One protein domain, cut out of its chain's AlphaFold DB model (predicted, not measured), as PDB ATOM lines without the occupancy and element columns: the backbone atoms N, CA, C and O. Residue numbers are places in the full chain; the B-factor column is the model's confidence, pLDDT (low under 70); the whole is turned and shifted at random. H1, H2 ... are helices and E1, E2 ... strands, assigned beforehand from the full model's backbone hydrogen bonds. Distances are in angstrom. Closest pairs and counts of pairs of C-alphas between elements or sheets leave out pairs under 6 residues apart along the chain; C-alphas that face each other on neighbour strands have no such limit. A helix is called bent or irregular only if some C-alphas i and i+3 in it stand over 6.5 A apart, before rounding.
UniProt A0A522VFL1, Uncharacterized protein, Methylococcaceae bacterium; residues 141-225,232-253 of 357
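This is residues 141 to 225 and 232 to 253 of the 357 residues of an uncharacterized protein of Methylococcaceae bacterium (UniProt A0A522VFL1). A twisted sheet of four strands has two helices, H1 and H2, side by side over one face, while its other face is bare. Beyond one end of the sheet, H3 and H4 pair up as a small head that adds to the length of the whole. The printed part has 107 residues with four named strands and four named helices, in the order E1 E2 E3 H1 H2 H3 H4 E4; the sheet runs E1 E2 E3 E4, all antiparallel, and the class is mixed, helices and strands. The whole is only just loose, close to compact, with a radius of gyration of the C-alphas of 15.9 A, and is elongated, spanning 50 by 31 by 22 A.

Find C-alpha 141 at (174.080, 261.163, 191.186); from there E1 runs through residues 141 to 149, 23.1 A. E2 follows at residues 152 to 162, 31.3 A, and E3 at residues 165 to 174, 29.4 A. E4, residues 245 to 253, 25.5 A, ends at C-alpha 253, (186.081, 266.910, 183.354). H1 takes residues 179 to 192, 18.1 A; it is irregular, with C-alphas 187 and 190 8.0 A apart. H2 is residues 199 to 210, 16.2 A. Look to C-alpha 215 at (177.049, 225.017, 175.804) for H3, residues 215 to 223, 12.3 A; H4 is residues 232 to 239, 10.3 A.

Begin at the meander E1 E2 E3, each strand the antiparallel neighbour of the one before. Between E1 and E2, a hairpin, N 147 and O 154 are 2.9 A apart; between E2 and E3, also a hairpin, N 155 and O 171 are 2.8 A apart. E4 is an edge strand beside E3, where N 170 and O 248 are 2.8 A apart. H1 and H2 lie on the same face, making two layers, helices on one face of a sheet. H1, at a height of 9.3 A, lies over E2 and only just over E3, with 3 C-alphas; H2, at 10.2 A, lies over E4 and only just over E3, with 3 C-alphas. Both run along the strands, H1 at 19 degrees to E2 and H2 at 4 degrees to E4 on the local plane. H1 and H2, a helical hairpin, touch at a shallow tilt of 28 degrees, opposite ways; their closest C-alphas, Met 192 and Pro 199, are 4.9 A apart. H3 and H4 touch at a steep tilt of 41 degrees, opposite ways, with the C-alphas of Val 218 and Cys 236 closest at 5.6 A; neither is on the sheet. H2 and H3 are apart. In H2, H3 and H4 every O i to N i+4 pair is within hydrogen-bond range; in H1, 8 of 10 are.

The two farthest C-alphas, of Pro 163 and Ser 223, are 49.9 A apart. Residues 226 to 231 are not printed, and C-alphas 225 and 232 stand 10.7 A apart across the cut. Of the links that are printed whole, H1 to H2 is short and the others are tight. The mean pLDDT of the printed part is 87.6, and residue 225 is under 70.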
ATOM      1  N   ALA A 141     174.584 261.090 192.546       81.56
ATOM      2  CA  ALA A 141     174.080 261.163 191.186       81.56
ATOM      3  C   ALA A 141     173.509 262.566 190.938       81.56
ATOM      4  O   ALA A 141     172.600 263.014 191.636       81.56
ATOM      5  N   PHE A 142     174.032 263.258 189.931       80.62
ATOM      6  CA  PHE A 142     173.525 264.569 189.514       80.62
ATOM      7  C   PHE A 142     172.885 264.535 188.126       80.62
ATOM      8  O   PHE A 142     172.225 265.491 187.720       80.62
ATOM      9  N   ARG A 143     173.076 263.433 187.395       83.62
ATOM     10  CA  ARG A 143     172.436 263.160 186.113       83.62
ATOM     11  C   ARG A 143     172.125 261.671 186.033       83.62
ATOM     12  O   ARG A 143     173.015 260.853 186.214       83.62
ATOM     13  N   ALA A 144     170.881 261.333 185.732       88.88
ATOM     14  CA  ALA A 144     170.438 259.967 185.485       88.88
ATOM     15  C   ALA A 144     169.383 260.011 184.379       88.88
ATOM     16  O   ALA A 144     168.442 260.801 184.465       88.88
ATOM     17  N   ALA A 145     169.554 259.225 183.320       93.00
ATOM     18  CA  ALA A 145     168.618 259.221 182.203       93.00
ATOM     19  C   ALA A 145     168.630 257.892 181.449       93.00
ATOM     20  O   ALA A 145     169.696 257.345 181.167       93.00
ATOM     21  N   LEU A 146     167.441 257.451 181.043       92.62
ATOM     22  CA  LEU A 146     167.233 256.459 179.996       92.62
ATOM     23  C   LEU A 146     166.798 257.185 178.719       92.62
ATOM     24  O   LEU A 146     165.819 257.930 178.722       92.62
ATOM     25  N   THR A 147     167.519 256.974 177.624       95.00
ATOM     26  CA  THR A 147     167.170 257.515 176.303       95.00
ATOM     27  C   THR A 147     167.035 256.379 175.306       95.00
ATOM     28  O   THR A 147     167.841 255.459 175.327       95.00
ATOM     29  N   VAL A 148     166.026 256.432 174.435       94.50
ATOM     30  CA  VAL A 148     165.819 255.421 173.390       94.50
ATOM     31  C   VAL A 148     165.821 256.116 172.037       94.50
ATOM     32  O   VAL A 148     165.020 257.021 171.800       94.50
ATOM     33  N   LYS A 149     166.733 255.717 171.149       93.56
ATOM     34  CA  LYS A 149     166.847 256.239 169.783       93.56
ATOM     35  C   LYS A 149     167.057 255.087 168.818       93.56
ATOM     36  O   LYS A 149     167.933 254.260 169.037       93.56
ATOM     37  N   THR A 150     166.251 255.041 167.753       90.69
ATOM     38  CA  THR A 150     166.415 254.082 166.640       90.69
ATOM     39  C   THR A 150     166.626 252.630 167.100       90.69
ATOM     40  O   THR A 150     167.523 251.954 166.613       90.69
ATOM     41  N   GLY A 151     165.836 252.160 168.075       92.00
ATOM     42  CA  GLY A 151     165.930 250.787 168.595       92.00
ATOM     43  C   GLY A 151     167.077 250.527 169.581       92.00
ATOM     44  O   GLY A 151     167.215 249.415 170.077       92.00
ATOM     45  N   VAL A 152     167.870 251.540 169.922       95.62
ATOM     46  CA  VAL A 152     168.946 251.443 170.912       95.62
ATOM     47  C   VAL A 152     168.569 252.258 172.141       95.62
ATOM     48  O   VAL A 152     168.223 253.438 172.044       95.62
ATOM     49  N   ALA A 153     168.621 251.621 173.304       96.00
ATOM     50  CA  ALA A 153     168.454 252.263 174.591       96.00
ATOM     51  C   ALA A 153     169.820 252.540 175.221       96.00
ATOM     52  O   ALA A 153     170.701 251.683 175.239       96.00
ATOM     53  N   THR A 154     169.974 253.741 175.765       95.75
ATOM     54  CA  THR A 154     171.155 254.188 176.494       95.75
ATOM     55  C   THR A 154     170.723 254.666 177.868       95.75
ATOM     56  O   THR A 154     170.034 255.681 178.006       95.75
ATOM     57  N   LEU A 155     171.148 253.924 178.880       94.44
ATOM     58  CA  LEU A 155     171.058 254.276 180.281       94.44
ATOM     59  C   LEU A 155     172.352 254.984 180.683       94.44
ATOM     60  O   LEU A 155     173.434 254.458 180.459       94.44
ATOM     61  N   SER A 156     172.263 256.173 181.267       92.81
ATOM     62  CA  SER A 156     173.439 256.962 181.647       92.81
ATOM     63  C   SER A 156     173.291 257.546 183.042       92.81
ATOM     64  O   SER A 156     172.227 258.058 183.396       92.81
ATOM     65  N   ARG A 157     174.373 257.496 183.818       91.75
ATOM     66  CA  ARG A 157     174.477 258.076 185.156       91.75
ATOM     67  C   ARG A 157     175.775 258.855 185.289       91.75
ATOM     68  O   ARG A 157     176.839 258.321 185.012       91.75
ATOM     69  N   GLY A 158     175.666 260.103 185.727       89.94
ATOM     70  CA  GLY A 158     176.780 260.945 186.146       89.94
ATOM     71  C   GLY A 158     176.786 261.091 187.663       89.94
ATOM     72  O   GLY A 158     175.785 261.530 188.240       89.94
ATOM     73  N   ILE A 159     177.902 260.724 188.285       89.69
ATOM     74  CA  ILE A 159     178.163 260.865 189.718       89.69
ATOM     75  C   ILE A 159     179.278 261.887 189.928       89.69
ATOM     76  O   ILE A 159     180.221 261.962 189.144       89.69
ATOM     77  N   GLU A 160     179.152 262.677 190.992       90.19
ATOM     78  CA  GLU A 160     180.179 263.609 191.456       90.19
ATOM     79  C   GLU A 160     180.585 263.245 192.890       90.19
ATOM     80  O   GLU A 160     179.739 263.206 193.787       90.19
ATOM     81  N   SER A 161     181.880 263.007 193.097       88.31
ATOM     82  CA  SER A 161     182.530 262.887 194.414       88.31
ATOM     83  C   SER A 161     183.528 264.026 194.658       88.31
ATOM     84  O   SER A 161     183.746 264.414 195.807       88.31
ATOM     85  N   GLN A 162     184.065 264.626 193.589       90.94
ATOM     86  CA  GLN A 162     184.957 265.787 193.600       90.94
ATOM     87  C   GLN A 162     184.419 266.866 192.651       90.94
ATOM     88  O   GLN A 162     183.942 266.539 191.561       90.94
ATOM     89  N   PRO A 163     184.489 268.152 193.023       91.00
ATOM     90  CA  PRO A 163     183.883 269.210 192.238       91.00
ATOM     91  C   PRO A 163     184.675 269.386 190.945       91.00
ATOM     92  O   PRO A 163     185.860 269.709 190.970       91.00
ATOM     93  N   GLY A 164     184.017 269.176 189.807       90.38
ATOM     94  CA  GLY A 164     184.676 269.235 188.499       90.38
ATOM     95  C   GLY A 164     185.079 267.899 187.899       90.38
ATOM     96  O   GLY A 164     185.478 267.882 186.735       90.38
ATOM     97  N   LEU A 165     184.943 266.800 188.640       89.75
ATOM     98  CA  LEU A 165     185.100 265.454 188.106       89.75
ATOM     99  C   LEU A 165     183.755 264.744 188.080       89.75
ATOM    100  O   LEU A 165     183.031 264.680 189.074       89.75
ATOM    101  N   GLN A 166     183.432 264.204 186.913       90.12
ATOM    102  CA  GLN A 166     182.265 263.372 186.708       90.12
ATOM    103  C   GLN A 166     182.714 261.950 186.396       90.12
ATOM    104  O   GLN A 166     183.343 261.711 185.366       90.12
ATOM    105  N   GLU A 167     182.261 260.998 187.204       88.69
ATOM    106  CA  GLU A 167     182.233 259.599 186.796       88.69
ATOM    107  C   GLU A 167     180.942 259.352 186.012       88.69
ATOM    108  O   GLU A 167     179.831 259.549 186.514       88.69
ATOM    109  N   SER A 168     181.078 258.973 184.744       89.19
ATOM    110  CA  SER A 168     179.958 258.682 183.859       89.19
ATOM    111  C   SER A 168     179.893 257.190 183.579       89.19
ATOM    112  O   SER A 168     180.762 256.656 182.900       89.19
ATOM    113  N   VAL A 169     178.812 256.549 184.013       90.69
ATOM    114  CA  VAL A 169     178.486 255.167 183.653       90.69
ATOM    115  C   VAL A 169     177.411 255.178 182.577       90.69
ATOM    116  O   VAL A 169     176.371 255.817 182.744       90.69
ATOM    117  N   THR A 170     177.650 254.466 181.482       93.12
ATOM    118  CA  THR A 170     176.722 254.342 180.357       93.12
ATOM    119  C   THR A 170     176.508 252.873 180.025       93.12
ATOM    120  O   THR A 170     177.469 252.154 179.788       93.12
ATOM    121  N   ILE A 171     175.255 252.428 179.976       94.19
ATOM    122  CA  ILE A 171     174.847 251.094 179.533       94.19
ATOM    123  C   ILE A 171     174.022 251.260 178.262       94.19
ATOM    124  O   ILE A 171     173.015 251.961 178.261       94.19
ATOM    125  N   THR A 172     174.441 250.612 177.182       95.81
ATOM    126  CA  THR A 172     173.766 250.662 175.880       95.81
ATOM    127  C   THR A 172     173.308 249.269 175.475       95.81
ATOM    128  O   THR A 172     174.077 248.319 175.590       95.81
ATOM    129  N   TYR A 173     172.068 249.135 175.008       94.94
ATOM    130  CA  TYR A 173     171.493 247.858 174.586       94.94
ATOM    131  C   TYR A 173     170.478 248.031 173.452       94.94
ATOM    132  O   TYR A 173     169.870 249.088 173.289       94.94
ATOM    133  N   ASP A 174     170.296 246.977 172.659       94.44
ATOM    134  CA  ASP A 174     169.286 246.921 171.598       94.44
ATOM    135  C   ASP A 174     167.938 246.490 172.194       94.44
ATOM    136  O   ASP A 174     167.825 245.410 172.780       94.44
ATOM    137  N   VAL A 175     166.911 247.330 172.036       93.00
ATOM    138  CA  VAL A 175     165.586 247.099 172.636       93.00
ATOM    139  C   VAL A 175     164.829 245.935 171.990       93.00
ATOM    140  O   VAL A 175     163.885 245.403 172.572       93.00
ATOM    141  N   THR A 176     165.215 245.550 170.775       90.44
ATOM    142  CA  THR A 176     164.567 244.494 169.988       90.44
ATOM    143  C   THR A 176     165.217 243.134 170.198       90.44
ATOM    144  O   THR A 176     164.548 242.108 170.082       90.44
ATOM    145  N   ARG A 177     166.503 243.113 170.567       88.81
ATOM    146  CA  ARG A 177     167.287 241.881 170.698       88.81
ATOM    147  C   ARG A 177     166.790 240.964 171.813       88.81
ATOM    148  O   ARG A 177     166.804 239.746 171.654       88.81
ATOM    149  N   ASN A 178     166.358 241.535 172.937       88.94
ATOM    150  CA  ASN A 178     165.768 240.780 174.039       88.94
ATOM    151  C   ASN A 178     164.646 241.601 174.710       88.94
ATOM    152  O   ASN A 178     164.932 242.488 175.524       88.94
ATOM    153  N   PRO A 179     163.365 241.326 174.383       89.69
ATOM    154  CA  PRO A 179     162.231 242.066 174.933       89.69
ATOM    155  C   PRO A 179     162.104 241.960 176.457       89.69
ATOM    156  O   PRO A 179     161.728 242.935 177.100       89.69
ATOM    157  N   ALA A 180     162.452 240.812 177.049       89.62
ATOM    158  CA  ALA A 180     162.374 240.605 178.496       89.62
ATOM    159  C   ALA A 180     163.425 241.435 179.250       89.62
ATOM    160  O   ALA A 180     163.097 242.092 180.237       89.62
ATOM    161  N   PHE A 181     164.664 241.461 178.749       91.56
ATOM    162  CA  PHE A 181     165.725 242.333 179.263       91.56
ATOM    163  C   PHE A 181     165.322 243.803 179.151       91.56
ATOM    164  O   PHE A 181     165.363 244.545 180.129       91.56
ATOM    165  N   SER A 182     164.853 244.203 177.970       92.12
ATOM    166  CA  SER A 182     164.474 245.588 177.689       92.12
ATOM    167  C   SER A 182     163.318 246.066 178.559       92.12
ATOM    168  O   SER A 182     163.355 247.188 179.061       92.12
ATOM    169  N   HIS A 183     162.319 245.209 178.776       92.44
ATOM    170  CA  HIS A 183     161.191 245.481 179.658       92.44
ATOM    171  C   HIS A 183     161.636 245.628 181.118       92.44
ATOM    172  O   HIS A 183     161.280 246.614 181.755       92.44
ATOM    173  N   TYR A 184     162.494 244.729 181.616       91.94
ATOM    174  CA  TYR A 184     163.026 244.822 182.981       91.94
ATOM    175  C   TYR A 184     163.773 246.140 183.217       91.94
ATOM    176  O   TYR A 184     163.524 246.823 184.211       91.94
ATOM    177  N   ILE A 185     164.675 246.522 182.303       91.81
ATOM    178  CA  ILE A 185     165.414 247.785 182.423       91.81
ATOM    179  C   ILE A 185     164.441 248.969 182.368       91.81
ATOM    180  O   ILE A 185     164.535 249.871 183.197       91.81
ATOM    181  N   ALA A 186     163.468 248.968 181.452       91.12
ATOM    182  CA  ALA A 186     162.494 250.054 181.330       91.12
ATOM    183  C   ALA A 186     161.662 250.275 182.608       91.12
ATOM    184  O   ALA A 186     161.321 251.416 182.915       91.12
ATOM    185  N   GLU A 187     161.374 249.220 183.371       93.00
ATOM    186  CA  GLU A 187     160.632 249.317 184.634       93.00
ATOM    187  C   GLU A 187     161.501 249.728 185.832       93.00
ATOM    188  O   GLU A 187     160.985 250.322 186.778       93.00
ATOM    189  N   ARG A 188     162.806 249.419 185.816       92.06
ATOM    190  CA  ARG A 188     163.683 249.530 187.002       92.06
ATOM    191  C   ARG A 188     164.878 250.453 186.844       92.06
ATOM    192  O   ARG A 188     165.653 250.609 187.784       92.06
ATOM    193  N   TRP A 189     165.042 251.103 185.696       90.88
ATOM    194  CA  TRP A 189     166.227 251.917 185.431       90.88
ATOM    195  C   TRP A 189     166.472 253.002 186.490       90.88
ATOM    196  O   TRP A 189     167.619 253.325 186.779       90.88
ATOM    197  N   GLN A 190     165.418 253.555 187.096       90.81
ATOM    198  CA  GLN A 190     165.553 254.555 188.160       90.81
ATOM    199  C   GLN A 190     166.216 253.979 189.415       90.81
ATOM    200  O   GLN A 190     167.031 254.659 190.035       90.81
ATOM    201  N   ASP A 191     165.907 252.727 189.761       88.56
ATOM    202  CA  ASP A 191     166.537 252.021 190.877       88.56
ATOM    203  C   ASP A 191     167.994 251.687 190.561       88.56
ATOM    204  O   ASP A 191     168.871 251.951 191.383       88.56
ATOM    205  N   MET A 192     168.261 251.218 189.337       87.00
ATOM    206  CA  MET A 192     169.618 250.926 188.860       87.00
ATOM    207  C   MET A 192     170.528 252.159 188.890       87.00
ATOM    208  O   MET A 192     171.745 252.039 189.014       87.00
ATOM    209  N   LEU A 193     169.957 253.360 188.752       86.25
ATOM    210  CA  LEU A 193     170.709 254.612 188.723       86.25
ATOM    211  C   LEU A 193     170.767 255.363 190.057       86.25
ATOM    212  O   LEU A 193     171.284 256.485 190.089       86.25
ATOM    213  N   LYS A 194     170.311 254.760 191.159       84.94
ATOM    214  CA  LYS A 194     170.521 255.322 192.501       84.94
ATOM    215  C   LYS A 194     172.021 255.494 192.804       84.94
ATOM    216  O   LYS A 194     172.830 254.758 192.240       84.94
ATOM    217  N   PRO A 195     172.430 256.459 193.650       74.81
ATOM    218  CA  PRO A 195     173.849 256.731 193.917       74.81
ATOM    219  C   PRO A 195     174.639 255.530 194.458       74.81
ATOM    220  O   PRO A 195     175.800 255.365 194.109       74.81
ATOM    221  N   ASP A 196     174.000 254.691 195.271       78.38
ATOM    222  CA  ASP A 196     174.555 253.491 195.906       78.38
ATOM    223  C   ASP A 196     174.441 252.224 195.042       78.38
ATOM    224  O   ASP A 196     174.982 251.174 195.392       78.38
ATOM    225  N   ALA A 197     173.745 252.306 193.905       83.38
ATOM    226  CA  ALA A 197     173.586 251.180 192.999       83.38
ATOM    227  C   ALA A 197     174.837 250.956 192.136       83.38
ATOM    228  O   ALA A 197     175.555 251.889 191.762       83.38
ATOM    229  N   ASP A 198     175.043 249.704 191.738       87.31
ATOM    230  CA  ASP A 198     176.002 249.327 190.702       87.31
ATOM    231  C   ASP A 198     175.221 248.862 189.459       87.31
ATOM    232  O   ASP A 198     174.890 247.675 189.349       87.31
ATOM    233  N   PRO A 199     174.869 249.787 188.544       87.31
ATOM    234  CA  PRO A 199     174.024 249.481 187.397       87.31
ATOM    235  C   PRO A 199     174.675 248.470 186.458       87.31
ATOM    236  O   PRO A 199     173.961 247.723 185.793       87.31
ATOM    237  N   VAL A 200     176.012 248.436 186.392       87.50
ATOM    238  CA  VAL A 200     176.736 247.500 185.526       87.50
ATOM    239  C   VAL A 200     176.605 246.099 186.093       87.50
ATOM    240  O   VAL A 200     176.120 245.212 185.398       87.50
ATOM    241  N   ARG A 201     176.929 245.915 187.376       88.44
ATOM    242  CA  ARG A 201     176.793 244.614 188.040       88.44
ATOM    243  C   ARG A 201     175.348 244.116 188.048       88.44
ATOM    244  O   ARG A 201     175.108 242.921 187.885       88.44
ATOM    245  N   GLU A 202     174.368 245.006 188.215       89.75
ATOM    246  CA  GLU A 202     172.956 244.626 188.121       89.75
ATOM    247  C   GLU A 202     172.572 244.180 186.699       89.75
ATOM    248  O   GLU A 202     171.892 243.161 186.544       89.75
ATOM    249  N   ALA A 203     173.042 244.883 185.661       89.06
ATOM    250  CA  ALA A 203     172.827 244.490 184.268       89.06
ATOM    251  C   ALA A 203     173.511 243.152 183.931       89.06
ATOM    252  O   ALA A 203     172.894 242.304 183.284       89.06
ATOM    253  N   GLU A 204     174.727 242.910 184.428       89.00
ATOM    254  CA  GLU A 204     175.431 241.624 184.292       89.00
ATOM    255  C   GLU A 204     174.653 240.487 184.965       89.00
ATOM    256  O   GLU A 204     174.430 239.431 184.369       89.00
ATOM    257  N   ALA A 205     174.166 240.703 186.192       88.06
ATOM    258  CA  ALA A 205     173.356 239.720 186.907       88.06
ATOM    259  C   ALA A 205     172.011 239.450 186.206       88.06
ATOM    260  O   ALA A 205     171.452 238.353 186.297       88.06
ATOM    261  N   LEU A 206     171.451 240.445 185.516       89.25
ATOM    262  CA  LEU A 206     170.251 240.288 184.702       89.25
ATOM    263  C   LEU A 206     170.524 239.471 183.435       89.25
ATOM    264  O   LEU A 206     169.812 238.499 183.185       89.25
ATOM    265  N   GLU A 207     171.571 239.812 182.684       88.69
ATOM    266  CA  GLU A 207     172.012 239.070 181.499       88.69
ATOM    267  C   GLU A 207     172.272 237.598 181.839       88.69
ATOM    268  O   GLU A 207     171.745 236.699 181.178       88.69
ATOM    269  N   ALA A 208     172.980 237.344 182.944       86.06
ATOM    270  CA  ALA A 208     173.297 235.997 183.396       86.06
ATOM    271  C   ALA A 208     172.048 235.136 183.677       86.06
ATOM    272  O   ALA A 208     172.076 233.920 183.461       86.06
ATOM    273  N   ARG A 209     170.952 235.752 184.138       86.19
ATOM    274  CA  ARG A 209     169.666 235.078 184.388       86.19
ATOM    275  C   ARG A 209     168.852 234.860 183.114       86.19
ATOM    276  O   ARG A 209     168.123 233.878 183.032       86.19
ATOM    277  N   MET A 210     168.937 235.781 182.156       85.44
ATOM    278  CA  MET A 210     168.064 235.798 180.979       85.44
ATOM    279  C   MET A 210     168.615 235.027 179.784       85.44
ATOM    280  O   MET A 210     167.830 234.513 178.992       85.44
ATOM    281  N   GLN A 211     169.937 234.941 179.643       82.62
ATOM    282  CA  GLN A 211     170.562 234.255 178.519       82.62
ATOM    283  C   GLN A 211     171.655 233.300 179.006       82.62
ATOM    284  O   GLN A 211     172.759 233.769 179.282       82.62
ATOM    285  N   PRO A 212     171.392 231.980 179.120       81.88
ATOM    286  CA  PRO A 212     172.417 231.005 179.492       81.88
ATOM    287  C   PRO A 212     173.564 230.976 178.464       81.88
ATOM    288  O   PRO A 212     173.368 231.376 177.314       81.88
ATOM    289  N   PRO A 213     174.764 230.514 178.854       84.62
ATOM    290  CA  PRO A 213     175.900 230.453 177.946       84.62
ATOM    291  C   PRO A 213     175.702 229.372 176.881       84.62
ATOM    292  O   PRO A 213     175.056 228.349 177.117       84.62
ATOM    293  N   HIS A 214     176.304 229.573 175.712       86.56
ATOM    294  CA  HIS A 214     176.311 228.593 174.630       86.56
ATOM    295  C   HIS A 214     177.117 227.361 175.042       86.56
ATOM    296  O   HIS A 214     178.344 227.424 175.133       86.56
ATOM    297  N   GLN A 215     176.437 226.231 175.252       86.06
ATOM    298  CA  GLN A 215     177.049 225.017 175.804       86.06
ATOM    299  C   GLN A 215     178.265 224.541 174.996       86.06
ATOM    300  O   GLN A 215     179.308 224.258 175.570       86.06
ATOM    301  N   ASN A 216     178.184 224.573 173.662       87.31
ATOM    302  CA  ASN A 216     179.295 224.172 172.791       87.31
ATOM    303  C   ASN A 216     180.540 225.059 172.978       87.31
ATOM    304  O   ASN A 216     181.667 224.571 172.929       87.31
ATOM    305  N   CYS A 217     180.344 226.362 173.203       87.00
ATOM    306  CA  CYS A 217     181.444 227.271 173.516       87.00
ATOM    307  C   CYS A 217     182.012 226.969 174.905       87.00
ATOM    308  O   CYS A 217     183.229 226.935 175.070       87.00
ATOM    309  N   VAL A 218     181.147 226.714 175.892       87.06
ATOM    310  CA  VAL A 218     181.557 226.394 177.264       87.06
ATOM    311  C   VAL A 218     182.393 225.117 177.297       87.06
ATOM    312  O   VAL A 218     183.454 225.105 177.918       87.06
ATOM    313  N   ASP A 219     181.966 224.072 176.593       85.31
ATOM    314  CA  ASP A 219     182.676 222.794 176.519       85.31
ATOM    315  C   ASP A 219     184.060 222.965 175.878       85.31
ATOM    316  O   ASP A 219     185.056 222.450 176.390       85.31
ATOM    317  N   HIS A 220     184.153 223.775 174.819       84.62
ATOM    318  CA  HIS A 220     185.427 224.105 174.188       84.62
ATOM    319  C   HIS A 220     186.329 224.936 175.116       84.62
ATOM    320  O   HIS A 220     187.476 224.563 175.371       84.62
ATOM    321  N   CYS A 221     185.789 225.998 175.716       83.19
ATOM    322  CA  CYS A 221     186.491 226.866 176.658       83.19
ATOM    323  C   CYS A 221     186.986 226.111 177.900       83.19
ATOM    324  O   CYS A 221     188.046 226.429 178.438       83.19
ATOM    325  N   ARG A 222     186.267 225.074 178.349       82.19
ATOM    326  CA  ARG A 222     186.648 224.191 179.468       82.19
ATOM    327  C   ARG A 222     187.628 223.077 179.088       82.19
ATOM    328  O   ARG A 222     188.227 222.482 179.982       82.19
ATOM    329  N   SER A 223     187.843 222.836 177.795       77.56
ATOM    330  CA  SER A 223     188.795 221.836 177.291       77.56
ATOM    331  C   SER A 223     190.215 222.373 177.034       77.56
ATOM    332  O   SER A 223     191.154 221.586 177.002       77.56
ATOM    333  N   ASP A 224     190.403 223.695 176.929       71.00
ATOM    334  CA  ASP A 224     191.709 224.348 176.710       71.00
ATOM    335  C   ASP A 224     192.676 224.253 177.929       71.00
ATOM    336  O   ASP A 224     192.419 224.834 178.985       71.00
ATOM    337  N   PRO A 225     193.802 223.533 177.860       59.53
ATOM    338  CA  PRO A 225     194.712 223.381 178.997       59.53
ATOM    339  C   PRO A 225     195.496 224.658 179.375       59.53
ATOM    340  O   PRO A 225     196.154 224.657 180.415       59.53
ATOM    341  N   ARG A 232     187.982 229.581 186.066       72.38
ATOM    342  CA  ARG A 232     187.786 229.169 184.670       72.38
ATOM    343  C   ARG A 232     186.319 228.971 184.297       72.38
ATOM    344  O   ARG A 232     185.903 229.379 183.219       72.38
ATOM    345  N   ASN A 233     185.536 228.334 185.165       73.44
ATOM    346  CA  ASN A 233     184.137 228.039 184.856       73.44
ATOM    347  C   ASN A 233     183.313 229.325 184.756       73.44
ATOM    348  O   ASN A 233     182.570 229.484 183.795       73.44
ATOM    349  N   ALA A 234     183.516 230.267 185.682       75.50
ATOM    350  CA  ALA A 234     182.868 231.574 185.643       75.50
ATOM    351  C   ALA A 234     183.309 232.388 184.415       75.50
ATOM    352  O   ALA A 234     182.471 232.973 183.729       75.50
ATOM    353  N   ALA A 235     184.604 232.368 184.078       77.06
ATOM    354  CA  ALA A 235     185.118 233.033 182.885       77.06
ATOM    355  C   ALA A 235     184.544 232.442 181.583       77.06
ATOM    356  O   ALA A 235     184.128 233.197 180.707       77.06
ATOM    357  N   CYS A 236     184.473 231.113 181.458       82.00
ATOM    358  CA  CYS A 236     183.894 230.450 180.288       82.00
ATOM    359  C   CYS A 236     182.393 230.708 180.167       82.00
ATOM    360  O   CYS A 236     181.919 231.052 179.087       82.00
ATOM    361  N   ASP A 237     181.652 230.607 181.271       81.00
ATOM    362  CA  ASP A 237     180.221 230.908 181.293       81.00
ATOM    363  C   ASP A 237     179.941 232.370 180.920       81.00
ATOM    364  O   ASP A 237     178.849 232.679 180.458       81.00
ATOM    365  N   TRP A 238     180.901 233.274 181.109       76.69
ATOM    366  CA  TRP A 238     180.775 234.677 180.733       76.69
ATOM    367  C   TRP A 238     181.170 234.938 179.270       76.69
ATOM    368  O   TRP A 238     180.416 235.569 178.533       76.69
ATOM    369  N   VAL A 239     182.310 234.410 178.805       79.81
ATOM    370  CA  VAL A 239     182.778 234.578 177.411       79.81
ATOM    371  C   VAL A 239     181.814 233.938 176.413       79.81
ATOM    372  O   VAL A 239     181.631 234.450 175.312       79.81
ATOM    373  N   CYS A 240     181.179 232.835 176.805       86.62
ATOM    374  CA  CYS A 240     180.294 232.062 175.944       86.62
ATOM    375  C   CYS A 240     178.842 232.550 175.916       86.62
ATOM    376  O   CYS A 240     177.977 231.832 175.414       86.62
ATOM    377  N   ARG A 241     178.544 233.741 176.443       86.44
ATOM    378  CA  ARG A 241     177.229 234.383 176.301       86.44
ATOM    379  C   ARG A 241     177.253 235.404 175.182       86.44
ATOM    380  O   ARG A 241     178.253 236.097 174.979       86.44
ATOM    381  N   ASP A 242     176.117 235.551 174.503       84.50
ATOM    382  CA  ASP A 242     175.947 236.734 173.676       84.50
ATOM    383  C   ASP A 242     175.611 237.925 174.582       84.50
ATOM    384  O   ASP A 242     174.669 237.843 175.369       84.50
ATOM    385  N   PRO A 243     176.344 239.040 174.467       87.25
ATOM    386  CA  PRO A 243     176.116 240.216 175.296       87.25
ATOM    387  C   PRO A 243     174.771 240.855 174.940       87.25
ATOM    388  O   PRO A 243     174.520 241.153 173.768       87.25
ATOM    389  N   LEU A 244     173.928 241.126 175.929       90.88
ATOM    390  CA  LEU A 244     172.686 241.884 175.773       90.88
ATOM    391  C   LEU A 244     172.922 243.395 175.839       90.88
ATOM    392  O   LEU A 244     172.116 244.157 175.307       90.88
ATOM    393  N   PHE A 245     174.038 243.828 176.425       93.62
ATOM    394  CA  PHE A 245     174.399 245.234 176.552       93.62
ATOM    395  C   PHE A 245     175.912 245.463 176.429       93.62
ATOM    396  O   PHE A 245     176.726 244.540 176.450       93.62
ATOM    397  N   SER A 246     176.293 246.731 176.315       93.00
ATOM    398  CA  SER A 246     177.658 247.226 176.484       93.00
ATOM    399  C   SER A 246     177.675 248.280 177.582       93.00
ATOM    400  O   SER A 246     176.821 249.167 177.574       93.00
ATOM    401  N   ALA A 247     178.646 248.214 178.490       91.62
ATOM    402  CA  ALA A 247     178.832 249.203 179.544       91.62
ATOM    403  C   ALA A 247     180.162 249.947 179.380       91.62
ATOM    404  O   ALA A 247     181.182 249.348 179.048       91.62
ATOM    405  N   GLU A 248     180.143 251.246 179.650       91.06
ATOM    406  CA  GLU A 248     181.305 252.130 179.664       91.06
ATOM    407  C   GLU A 248     181.291 252.923 180.977       91.06
ATOM    408  O   GLU A 248     180.265 253.505 181.327       91.06
ATOM    409  N   SER A 249     182.415 252.942 181.702       86.31
ATOM    410  CA  SER A 249     182.632 253.854 182.830       86.31
ATOM    411  C   SER A 249     183.856 254.710 182.542       86.31
ATOM    412  O   SER A 249     184.935 254.183 182.267       86.31
ATOM    413  N   ILE A 250     183.668 256.025 182.562       86.94
ATOM    414  CA  ILE A 250     184.682 257.013 182.196       86.94
ATOM    415  C   ILE A 250     184.651 258.178 183.171       86.94
ATOM    416  O   ILE A 250     183.589 258.730 183.466       86.94
ATOM    417  N   GLU A 251     185.831 258.587 183.612       85.19
ATOM    418  CA  GLU A 251     186.023 259.841 184.327       85.19
ATOM    419  C   GLU A 251     186.191 260.977 183.312       85.19
ATOM    420  O   GLU A 251     186.908 260.851 182.315       85.19
ATOM    421  N   LYS A 252     185.469 262.078 183.519       88.56
ATOM    422  CA  LYS A 252     185.489 263.252 182.646       88.56
ATOM    423  C   LYS A 252     185.551 264.530 183.460       88.56
ATOM    424  O   LYS A 252     184.975 264.627 184.541       88.56
ATOM    425  N   LEU A 253     186.169 265.543 182.863       89.94
ATOM    426  CA  LEU A 253     186.081 266.910 183.354       89.94
ATOM    427  C   LEU A 253     184.642 267.426 183.224       89.94
ATOM    428  O   LEU A 253     184.019 267.294 182.169       89.94
TER     429      LEU A 253